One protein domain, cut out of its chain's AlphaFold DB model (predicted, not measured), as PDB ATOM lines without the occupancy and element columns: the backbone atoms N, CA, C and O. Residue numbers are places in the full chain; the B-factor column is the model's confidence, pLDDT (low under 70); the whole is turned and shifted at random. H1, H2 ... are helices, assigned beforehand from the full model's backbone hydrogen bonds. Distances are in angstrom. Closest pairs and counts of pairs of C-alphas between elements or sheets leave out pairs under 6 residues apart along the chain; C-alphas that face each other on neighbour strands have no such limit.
ATOM      1  N   LEU A  30     144.927 113.453 103.296       55.97
ATOM      2  CA  LEU A  30     145.375 114.736 102.750       55.97
ATOM      3  C   LEU A  30     144.262 115.456 101.969       55.97
ATOM      4  O   LEU A  30     144.111 116.670 102.115       55.97
ATOM      5  N   GLY A  31     143.443 114.723 101.206       59.69
ATOM      6  CA  GLY A  31     142.291 115.281 100.489       59.69
ATOM      7  C   GLY A  31     141.211 115.843 101.421       59.69
ATOM      8  O   GLY A  31     140.714 116.948 101.197       59.69
ATOM      9  N   GLY A  32     140.906 115.135 102.514       62.00
ATOM     10  CA  GLY A  32     139.952 115.597 103.527       62.00
ATOM     11  C   GLY A  32     140.422 116.843 104.287       62.00
ATOM     12  O   GLY A  32     139.640 117.771 104.504       62.00
ATOM     13  N   VAL A  33     141.711 116.911 104.643       64.94
ATOM     14  CA  VAL A  33     142.297 118.085 105.320       64.94
ATOM     15  C   VAL A  33     142.342 119.302 104.391       64.94
ATOM     16  O   VAL A  33     142.014 120.410 104.821       64.94
ATOM     17  N   ALA A  34     142.684 119.109 103.113       69.44
ATOM     18  CA  ALA A  34     142.664 120.182 102.121       69.44
ATOM     19  C   ALA A  34     141.246 120.751 101.935       69.44
ATOM     20  O   ALA A  34     141.062 121.967 102.036       69.44
ATOM     21  N   GLY A  35     140.232 119.890 101.779       67.25
ATOM     22  CA  GLY A  35     138.831 120.312 101.658       67.25
ATOM     23  C   GLY A  35     138.304 121.046 102.897       67.25
ATOM     24  O   GLY A  35     137.614 122.060 102.770       67.25
ATOM     25  N   LEU A  36     138.688 120.604 104.101       67.31
ATOM     26  CA  LEU A  36     138.352 121.306 105.344       67.31
ATOM     27  C   LEU A  36     139.005 122.690 105.414       67.31
ATOM     28  O   LEU A  36     138.358 123.663 105.799       67.31
ATOM     29  N   SER A  37     140.283 122.785 105.044       70.19
ATOM     30  CA  SER A  37     141.015 124.054 105.063       70.19
ATOM     31  C   SER A  37     140.400 125.075 104.103       70.19
ATOM     32  O   SER A  37     140.229 126.238 104.469       70.19
ATOM     33  N   GLU A  38     139.972 124.629 102.920       78.25
ATOM     34  CA  GLU A  38     139.315 125.475 101.928       78.25
ATOM     35  C   GLU A  38     137.932 125.934 102.402       78.25
ATOM     36  O   GLU A  38     137.614 127.124 102.318       78.25
ATOM     37  N   ALA A  39     137.124 125.026 102.959       73.44
ATOM     38  CA  ALA A  39     135.830 125.377 103.536       73.44
ATOM     39  C   ALA A  39     135.990 126.394 104.679       73.44
ATOM     40  O   ALA A  39     135.286 127.405 104.713       73.44
ATOM     41  N   ASN A  40     136.961 126.185 105.572       77.69
ATOM     42  CA  ASN A  40     137.247 127.097 106.680       77.69
ATOM     43  C   ASN A  40     137.730 128.468 106.201       77.69
ATOM     44  O   ASN A  40     137.292 129.481 106.742       77.69
ATOM     45  N   MET A  41     138.578 128.520 105.170       76.81
ATOM     46  CA  MET A  41     139.022 129.782 104.572       76.81
ATOM     47  C   MET A  41     137.841 130.544 103.957       76.81
ATOM     48  O   MET A  41     137.690 131.741 104.189       76.81
ATOM     49  N   ARG A  42     136.955 129.851 103.228       79.62
ATOM     50  CA  ARG A  42     135.737 130.453 102.657       79.62
ATOM     51  C   ARG A  42     134.792 130.977 103.738       79.62
ATOM     52  O   ARG A  42     134.248 132.066 103.579       79.62
ATOM     53  N   LEU A  43     134.625 130.241 104.838       80.75
ATOM     54  CA  LEU A  43     133.848 130.708 105.988       80.75
ATOM     55  C   LEU A  43     134.486 131.948 106.620       80.75
ATOM     56  O   LEU A  43     133.787 132.924 106.856       80.75
ATOM     57  N   ALA A  44     135.800 131.935 106.855       75.25
ATOM     58  CA  ALA A  44     136.512 133.065 107.445       75.25
ATOM     59  C   ALA A  44     136.384 134.334 106.590       75.25
ATOM     60  O   ALA A  44     136.091 135.400 107.126       75.25
ATOM     61  N   LEU A  45     136.536 134.211 105.268       85.12
ATOM     62  CA  LEU A  45     136.345 135.326 104.338       85.12
ATOM     63  C   LEU A  45     134.909 135.853 104.390       85.12
ATOM     64  O   LEU A  45     134.700 137.049 104.552       85.12
ATOM     65  N   ARG A  46     133.919 134.958 104.354       82.38
ATOM     66  CA  ARG A  46     132.508 135.350 104.375       82.38
ATOM     67  C   ARG A  46     132.081 135.998 105.693       82.38
ATOM     68  O   ARG A  46     131.315 136.957 105.680       82.38
ATOM     69  N   LEU A  47     132.582 135.496 106.821       82.00
ATOM     70  CA  LEU A  47     132.391 136.121 108.130       82.00
ATOM     71  C   LEU A  47     133.080 137.487 108.191       82.00
ATOM     72  O   LEU A  47     132.510 138.419 108.745       82.00
ATOM     73  N   GLY A  48     134.273 137.616 107.607       79.50
ATOM     74  CA  GLY A  48     134.994 138.884 107.511       79.50
ATOM     75  C   GLY A  48     134.223 139.938 106.715       79.50
ATOM     76  O   GLY A  48     134.034 141.052 107.204       79.50
ATOM     77  N   ASP A  49     133.720 139.574 105.536       86.50
ATOM     78  CA  ASP A  49     132.915 140.462 104.691       86.50
ATOM     79  C   ASP A  49     131.597 140.845 105.377       86.50
ATOM     80  O   ASP A  49     131.233 142.023 105.414       86.50
ATOM     81  N   GLY A  50     130.915 139.869 105.987       84.88
ATOM     82  CA  GLY A  50     129.685 140.101 106.747       84.88
ATOM     83  C   GLY A  50     129.901 141.018 107.951       84.88
ATOM     84  O   GLY A  50     129.143 141.966 108.146       84.88
ATOM     85  N   LEU A  51     130.972 140.800 108.721       83.25
ATOM     86  CA  LEU A  51     131.331 141.648 109.859       83.25
ATOM     87  C   LEU A  51     131.666 143.071 109.412       83.25
ATOM     88  O   LEU A  51     131.262 144.028 110.068       83.25
ATOM     89  N   ARG A  52     132.384 143.223 108.295       89.12
ATOM     90  CA  ARG A  52     132.717 144.538 107.743       89.12
ATOM     91  C   ARG A  52     131.456 145.300 107.329       89.12
ATOM     92  O   ARG A  52     131.315 146.455 107.716       89.12
ATOM     93  N   ALA A  53     130.553 144.659 106.591       88.38
ATOM     94  CA  ALA A  53     129.292 145.273 106.175       88.38
ATOM     95  C   ALA A  53     128.408 145.630 107.384       88.38
ATOM     96  O   ALA A  53     127.882 146.742 107.466       88.38
ATOM     97  N   ALA A  54     128.312 144.731 108.368       87.31
ATOM     98  CA  ALA A  54     127.591 144.989 109.611       87.31
ATOM     99  C   ALA A  54     128.209 146.162 110.389       87.31
ATOM    100  O   ALA A  54     127.482 147.014 110.895       87.31
ATOM    101  N   TRP A  55     129.537 146.246 110.466       89.00
ATOM    102  CA  TRP A  55     130.231 147.351 111.130       89.00
ATOM    103  C   TRP A  55     129.990 148.696 110.438       89.00
ATOM    104  O   TRP A  55     129.782 149.714 111.102       89.00
ATOM    105  N   GLU A  56     129.997 148.709 109.107       92.88
ATOM    106  CA  GLU A  56     129.711 149.908 108.321       92.88
ATOM    107  C   GLU A  56     128.286 150.414 108.574       92.88
ATOM    108  O   GLU A  56     128.108 151.595 108.883       92.88
ATOM    109  N   ARG A  57     127.287 149.519 108.570       91.00
ATOM    110  CA  ARG A  57     125.898 149.877 108.905       91.00
ATOM    111  C   ARG A  57     125.768 150.385 110.343       91.00
ATOM    112  O   ARG A  57     125.157 151.427 110.564       91.00
ATOM    113  N   LEU A  58     126.402 149.722 111.315       91.69
ATOM    114  CA  LEU A  58     126.402 150.179 112.711       91.69
ATOM    115  C   LEU A  58     127.011 151.579 112.861       91.69
ATOM    116  O   LEU A  58     126.501 152.402 113.618       91.69
ATOM    117  N   SER A  59     128.087 151.864 112.124       91.19
ATOM    118  CA  SER A  59     128.748 153.173 112.156       91.19
ATOM    119  C   SER A  59     127.829 154.283 111.634       91.19
ATOM    120  O   SER A  59     127.775 155.355 112.232       91.19
ATOM    121  N   GLN A  60     127.057 154.015 110.576       92.69
ATOM    122  CA  GLN A  60     126.068 154.960 110.040       92.69
ATOM    123  C   GLN A  60     124.937 155.236 111.041       92.69
ATOM    124  O   GLN A  60     124.533 156.383 111.223       92.69
ATOM    125  N   ILE A  61     124.450 154.202 111.732       91.38
ATOM    126  CA  ILE A  61     123.460 154.355 112.808       91.38
ATOM    127  C   ILE A  61     124.041 155.203 113.950       91.38
ATOM    128  O   ILE A  61     123.382 156.114 114.452       91.38
ATOM    129  N   GLY A  62     125.298 154.953 114.323       89.06
ATOM    130  CA  GLY A  62     126.010 155.738 115.332       89.06
ATOM    131  C   GLY A  62     126.157 157.214 114.955       89.06
ATOM    132  O   GLY A  62     125.980 158.081 115.808       89.06
ATOM    133  N   GLU A  63     126.420 157.518 113.683       89.50
ATOM    134  CA  GLU A  63     126.463 158.896 113.183       89.50
ATOM    135  C   GLU A  63     125.104 159.593 113.336       89.50
ATOM    136  O   GLU A  63     125.046 160.709 113.858       89.50
ATOM    137  N   LYS A  64     124.001 158.918 112.977       87.56
ATOM    138  CA  LYS A  64     122.641 159.444 113.194       87.56
ATOM    139  C   LYS A  64     122.389 159.748 114.674       87.56
ATOM    140  O   LYS A  64     121.924 160.839 114.998       87.56
ATOM    141  N   ALA A  65     122.748 158.822 115.565       88.12
ATOM    142  CA  ALA A  65     122.592 159.000 117.007       88.12
ATOM    143  C   ALA A  65     123.425 160.171 117.548       88.12
ATOM    144  O   ALA A  65     122.948 160.939 118.384       88.12
ATOM    145  N   PHE A  66     124.650 160.347 117.051       87.44
ATOM    146  CA  PHE A  66     125.508 161.460 117.449       87.44
ATOM    147  C   PHE A  66     124.934 162.814 117.009       87.44
ATOM    148  O   PHE A  66     124.926 163.768 117.791       87.44
ATOM    149  N   ILE A  67     124.424 162.892 115.777       86.56
ATOM    150  CA  ILE A  67     123.761 164.093 115.256       86.56
ATOM    151  C   ILE A  67     122.532 164.435 116.105       86.56
ATOM    152  O   ILE A  67     122.363 165.598 116.475       86.56
ATOM    153  N   GLU A  68     121.715 163.438 116.456       85.81
ATOM    154  CA  GLU A  68     120.517 163.651 117.275       85.81
ATOM    155  C   GLU A  68     120.877 164.136 118.688       85.81
ATOM    156  O   GLU A  68     120.355 165.157 119.135       85.81
ATOM    157  N   CYS A  69     121.875 163.523 119.339       85.88
ATOM    158  CA  CYS A  69     122.407 164.007 120.622       85.88
ATOM    159  C   CYS A  69     122.851 165.479 120.547       85.88
ATOM    160  O   CYS A  69     122.601 166.271 121.460       85.88
ATOM    161  N   GLY A  70     123.532 165.858 119.461       84.44
ATOM    162  CA  GLY A  70     123.996 167.228 119.242       84.44
ATOM    163  C   GLY A  70     122.849 168.218 119.029       84.44
ATOM    164  O   GLY A  70     122.905 169.347 119.533       84.44
ATOM    165  N   ALA A  71     121.800 167.801 118.317       83.31
ATOM    166  CA  ALA A  71     120.602 168.600 118.092       83.31
ATOM    167  C   ALA A  71     119.833 168.834 119.401       83.31
ATOM    168  O   ALA A  71     119.524 169.983 119.725       83.31
ATOM    169  N   GLU A  72     119.613 167.781 120.190       81.62
ATOM    170  CA  GLU A  72     118.959 167.873 121.500       81.62
ATOM    171  C   GLU A  72     119.760 168.728 122.481       81.62
ATOM    172  O   GLU A  72     119.209 169.636 123.104       81.62
ATOM    173  N   GLY A  73     121.075 168.505 122.574       83.00
ATOM    174  CA  GLY A  73     121.951 169.303 123.432       83.00
ATOM    175  C   GLY A  73     121.935 170.786 123.052       83.00
ATOM    176  O   GLY A  73     121.824 171.658 123.917       83.00
ATOM    177  N   SER A  74     121.963 171.090 121.751       82.25
ATOM    178  CA  SER A  74     121.862 172.467 121.250       82.25
ATOM    179  C   SER A  74     120.500 173.095 121.554       82.25
ATOM    180  O   SER A  74     120.435 174.263 121.942       82.25
ATOM    181  N   ALA A  75     119.414 172.330 121.419       78.88
ATOM    182  CA  ALA A  75     118.068 172.786 121.748       78.88
ATOM    183  C   ALA A  75     117.906 173.057 123.252       78.88
ATOM    184  O   ALA A  75     117.355 174.091 123.640       78.88
ATOM    185  N   MET A  76     118.449 172.190 124.112       79.25
ATOM    186  CA  MET A  76     118.464 172.398 125.564       79.25
ATOM    187  C   MET A  76     119.247 173.658 125.948       79.25
ATOM    188  O   MET A  76     118.760 174.461 126.745       79.25
ATOM    189  N   LEU A  77     120.424 173.876 125.350       82.19
ATOM    190  CA  LEU A  77     121.230 175.075 125.596       82.19
ATOM    191  C   LEU A  77     120.513 176.356 125.151       82.19
ATOM    192  O   LEU A  77     120.533 177.347 125.881       82.19
ATOM    193  N   ARG A  78     119.834 176.341 123.997       78.69
ATOM    194  CA  ARG A  78     119.011 177.476 123.543       78.69
ATOM    195  C   ARG A  78     117.846 177.757 124.486       78.69
ATOM    196  O   ARG A  78     117.623 178.914 124.828       78.69
ATOM    197  N   ARG A  79     117.143 176.719 124.958       76.19
ATOM    198  CA  ARG A  79     116.067 176.862 125.956       76.19
ATOM    199  C   ARG A  79     116.583 177.446 127.272       76.19
ATOM    200  O   ARG A  79     115.942 178.331 127.829       76.19
ATOM    201  N   ALA A  80     117.752 177.011 127.739       76.94
ATOM    202  CA  ALA A  80     118.377 177.559 128.943       76.94
ATOM    203  C   ALA A  80     118.799 179.033 128.766       76.94
ATOM    204  O   ALA A  80     118.627 179.841 129.680       76.94
ATOM    205  N   ALA A  81     119.311 179.392 127.582       78.69
ATOM    206  CA  ALA A  81     119.734 180.752 127.253       78.69
ATOM    207  C   ALA A  81     118.559 181.733 127.046       78.69
ATOM    208  O   ALA A  81     118.697 182.914 127.359       78.69
ATOM    209  N   ASN A  82     117.400 181.260 126.574       70.38
ATOM    210  CA  ASN A  82     116.218 182.082 126.269       70.38
ATOM    211  C   ASN A  82     115.242 182.255 127.452       70.38
ATOM    212  O   ASN A  82     114.040 182.426 127.254       70.38
ATOM    213  N   THR A  83     115.732 182.286 128.692       60.88
ATOM    214  CA  THR A  83     114.928 182.371 129.933       60.88
ATOM    215  C   THR A  83     114.094 183.661 130.115       60.88
ATOM    216  O   THR A  83     113.554 183.888 131.194       60.88
ATOM    217  N   GLY A  95     110.701 161.813 117.538       56.12
ATOM    218  CA  GLY A  95     110.481 160.760 116.541       56.12
ATOM    219  C   GLY A  95     111.739 160.149 115.927       56.12
ATOM    220  O   GLY A  95     111.652 159.100 115.302       56.12
ATOM    221  N   ARG A  96     112.913 160.785 116.061       76.19
ATOM    222  CA  ARG A  96     114.152 160.251 115.462       76.19
ATOM    223  C   ARG A  96     114.827 159.165 116.290       76.19
ATOM    224  O   ARG A  96     115.547 158.347 115.724       76.19
ATOM    225  N   TRP A  97     114.597 159.123 117.600       85.06
ATOM    226  CA  TRP A  97     115.138 158.057 118.439       85.06
ATOM    227  C   TRP A  97     114.453 156.724 118.177       85.06
ATOM    228  O   TRP A  97     115.134 155.704 118.155       85.06
ATOM    229  N   GLU A  98     113.143 156.728 117.930       88.06
ATOM    230  CA  GLU A  98     112.401 155.531 117.543       88.06
ATOM    231  C   GLU A  98     112.948 154.940 116.237       88.06
ATOM    232  O   GLU A  98     113.184 153.735 116.174       88.06
ATOM    233  N   ASP A  99     113.246 155.787 115.247       88.50
ATOM    234  CA  ASP A  99     113.875 155.369 113.987       88.50
ATOM    235  C   ASP A  99     115.287 154.799 114.215       88.50
ATOM    236  O   ASP A  99     115.636 153.755 113.670       88.50
ATOM    237  N   ILE A 100     116.104 155.445 115.057       88.94
ATOM    238  CA  ILE A 100     117.452 154.954 115.396       88.94
ATOM    239  C   ILE A 100     117.379 153.608 116.129       88.94
ATOM    240  O   ILE A 100     118.192 152.723 115.874       88.94
ATOM    241  N   ILE A 101     116.421 153.434 117.041       90.56
ATOM    242  CA  ILE A 101     116.217 152.173 117.762       90.56
ATOM    243  C   ILE A 101     115.778 151.076 116.788       90.56
ATOM    244  O   ILE A 101     116.343 149.982 116.828       90.56
ATOM    245  N   ALA A 102     114.840 151.374 115.887       91.25
ATOM    246  CA  ALA A 102     114.408 150.441 114.852       91.25
ATOM    247  C   ALA A 102     115.575 150.029 113.936       91.25
ATOM    248  O   ALA A 102     115.774 148.838 113.702       91.25
ATOM    249  N   ASP A 103     116.406 150.986 113.508       90.94
ATOM    250  CA  ASP A 103     117.611 150.717 112.715       90.94
ATOM    251  C   ASP A 103     118.591 149.780 113.459       90.94
ATOM    252  O   ASP A 103     119.221 148.918 112.840       90.94
ATOM    253  N   ILE A 104     118.734 149.920 114.787       91.88
ATOM    254  CA  ILE A 104     119.582 149.038 115.615       91.88
ATOM    255  C   ILE A 104     119.008 147.620 115.678       91.88
ATOM    256  O   ILE A 104     119.767 146.647 115.612       91.88
ATOM    257  N   GLU A 105     117.695 147.483 115.856       92.44
ATOM    258  CA  GLU A 105     117.030 146.178 115.906       92.44
ATOM    259  C   GLU A 105     117.131 145.452 114.563       92.44
ATOM    260  O   GLU A 105     117.516 144.279 114.528       92.44
ATOM    261  N   GLU A 106     116.882 146.164 113.466       92.44
ATOM    262  CA  GLU A 106     117.049 145.647 112.110       92.44
ATOM    263  C   GLU A 106     118.503 145.224 111.861       92.44
ATOM    264  O   GLU A 106     118.759 144.094 111.444       92.44
ATOM    265  N   TRP A 107     119.472 146.076 112.213       92.69
ATOM    266  CA  TRP A 107     120.896 145.751 112.097       92.69
ATOM    267  C   TRP A 107     121.274 144.472 112.860       92.69
ATOM    268  O   TRP A 107     122.025 143.639 112.342       92.69
ATOM    269  N   ARG A 108     120.755 144.286 114.083       85.81
ATOM    270  CA  ARG A 108     121.004 143.068 114.873       85.81
ATOM    271  C   ARG A 108     120.467 141.821 114.179       85.81
ATOM    272  O   ARG A 108     121.156 140.800 114.177       85.81
ATOM    273  N   LEU A 109     119.256 141.898 113.629       88.69
ATOM    274  CA  LEU A 109     118.624 140.781 112.928       88.69
ATOM    275  C   LEU A 109     119.400 140.422 111.660       88.69
ATOM    276  O   LEU A 109     119.796 139.270 111.504       88.69
ATOM    277  N   GLU A 110     119.718 141.406 110.820       86.62
ATOM    278  CA  GLU A 110     120.494 141.189 109.593       86.62
ATOM    279  C   GLU A 110     121.874 140.578 109.874       86.62
ATOM    280  O   GLU A 110     122.310 139.657 109.179       86.62
ATOM    281  N   ALA A 111     122.569 141.057 110.910       81.19
ATOM    282  CA  ALA A 111     123.866 140.511 111.297       81.19
ATOM    283  C   ALA A 111     123.751 139.048 111.757       81.19
ATOM    284  O   ALA A 111     124.574 138.211 111.375       81.19
ATOM    285  N   ALA A 112     122.720 138.717 112.542       79.19
ATOM    286  CA  ALA A 112     122.461 137.350 112.985       79.19
ATOM    287  C   ALA A 112     122.113 136.423 111.806       79.19
ATOM    288  O   ALA A 112     122.674 135.330 111.690       79.19
ATOM    289  N   GLU A 113     121.251 136.872 110.894       85.31
ATOM    290  CA  GLU A 113     120.898 136.134 109.679       85.31
ATOM    291  C   GLU A 113     122.115 135.907 108.775       85.31
ATOM    292  O   GLU A 113     122.314 134.800 108.266       85.31
ATOM    293  N   GLY A 114     122.987 136.910 108.638       80.56
ATOM    294  CA  GLY A 114     124.238 136.804 107.889       80.56
ATOM    295  C   GLY A 114     125.183 135.730 108.443       80.56
ATOM    296  O   GLY A 114     125.762 134.960 107.668       80.56
ATOM    297  N   LEU A 115     125.299 135.624 109.772       76.19
ATOM    298  CA  LEU A 115     126.084 134.575 110.436       76.19
ATOM    299  C   LEU A 115     125.497 133.181 110.181       76.19
ATOM    300  O   LEU A 115     126.232 132.256 109.827       76.19
ATOM    301  N   VAL A 116     124.176 133.036 110.310       81.50
ATOM    302  CA  VAL A 116     123.478 131.765 110.054       81.50
ATOM    303  C   VAL A 116     123.627 131.343 108.593       81.50
ATOM    304  O   VAL A 116     123.922 130.178 108.317       81.50
ATOM    305  N   ALA A 117     123.488 132.273 107.648       82.00
ATOM    306  CA  ALA A 117     123.682 131.991 106.230       82.00
ATOM    307  C   ALA A 117     125.122 131.537 105.942       82.00
ATOM    308  O   ALA A 117     125.325 130.509 105.296       82.00
ATOM    309  N   ALA A 118     126.126 132.242 106.480       78.50
ATOM    310  CA  ALA A 118     127.532 131.861 106.331       78.50
ATOM    311  C   ALA A 118     127.820 130.461 106.903       78.50
ATOM    312  O   ALA A 118     128.537 129.674 106.280       78.50
ATOM    313  N   TRP A 119     127.212 130.127 108.043       76.38
ATOM    314  CA  TRP A 119     127.285 128.798 108.646       76.38
ATOM    315  C   TRP A 119     126.671 127.714 107.754       76.38
ATOM    316  O   TRP A 119     127.318 126.707 107.461       76.38
ATOM    317  N   GLN A 120     125.448 127.925 107.268       80.50
ATOM    318  CA  GLN A 120     124.771 126.974 106.383       80.50
ATOM    319  C   GLN A 120     125.525 126.778 105.064       80.50
ATOM    320  O   GLN A 120     125.580 125.667 104.534       80.50
ATOM    321  N   ASP A 121     126.118 127.842 104.523       78.50
ATOM    322  CA  ASP A 121     126.959 127.769 103.332       78.50
ATOM    323  C   ASP A 121     128.232 126.956 103.572       78.50
ATOM    324  O   ASP A 121     128.598 126.138 102.726       78.50
ATOM    325  N   TRP A 122     128.868 127.109 104.736       80.19
ATOM    326  CA  TRP A 122     129.993 126.260 105.134       80.19
ATOM    327  C   TRP A 122     129.574 124.792 105.270       80.19
ATOM    328  O   TRP A 122     130.227 123.921 104.696       80.19
ATOM    329  N   GLN A 123     128.448 124.512 105.935       75.50
ATOM    330  CA  GLN A 123     127.915 123.149 106.057       75.50
ATOM    331  C   GLN A 123     127.621 122.525 104.687       75.50
ATOM    332  O   GLN A 123     127.919 121.352 104.463       75.50
ATOM    333  N   ARG A 124     127.073 123.304 103.744       77.50
ATOM    334  CA  ARG A 124     126.814 122.854 102.368       77.50
ATOM    335  C   ARG A 124     128.103 122.630 101.581       77.50
ATOM    336  O   ARG A 124     128.204 121.625 100.883       77.50
TER     337      ARG A 124
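Overview. This is residues 30 to 83 and 95 to 124 of the 166 residues of an uncharacterized protein of Sphingobium sp. TKS (UniProt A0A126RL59). One very long helix, H1, makes nearly the whole length of a thin rod, and a shorter helix, H2, packs side by side along its middle stretch, running back the opposite way. Both ends of H1 stick out beyond H2, with residues 30 to 35 and residues 70 to 83 standing free. The printed part has 84 residues with two named helices, H1 then H2, and no named strand; the class is all helix. It is extended, with a radius of gyration of the C-alphas of 20.9 A and spans of 79 by 17 by 10 A.

Along the chain. H1, residues 30 to 81, runs 74.9 A from C-alpha 30 at (145.375, 114.736, 102.750) to C-alpha 81 at (119.734, 180.752, 127.253). H2, residues 96 to 124, runs 41.6 A and ends with C-alpha 124 at (126.814, 122.854, 102.368).

Arrangement. H1 and H2 touch, and their closest C-alphas, those of Leu 43 and Trp 122, are 5.9 A apart. They run opposite ways at a shallow tilt of 2 degrees. In H1 and H2 every O i to N i+4 pair is within hydrogen-bond range.

Size, cuts and confidence. The C-alphas farthest apart, those of Leu 30 and Thr 83, are 79.0 A apart. Residues 84 to 94 are not printed, and C-alphas 83 and 95 are 25.8 A apart across this cut. Mean pLDDT of the printed part is 81.5; residues 30 to 36, 83 and 95 are under 70.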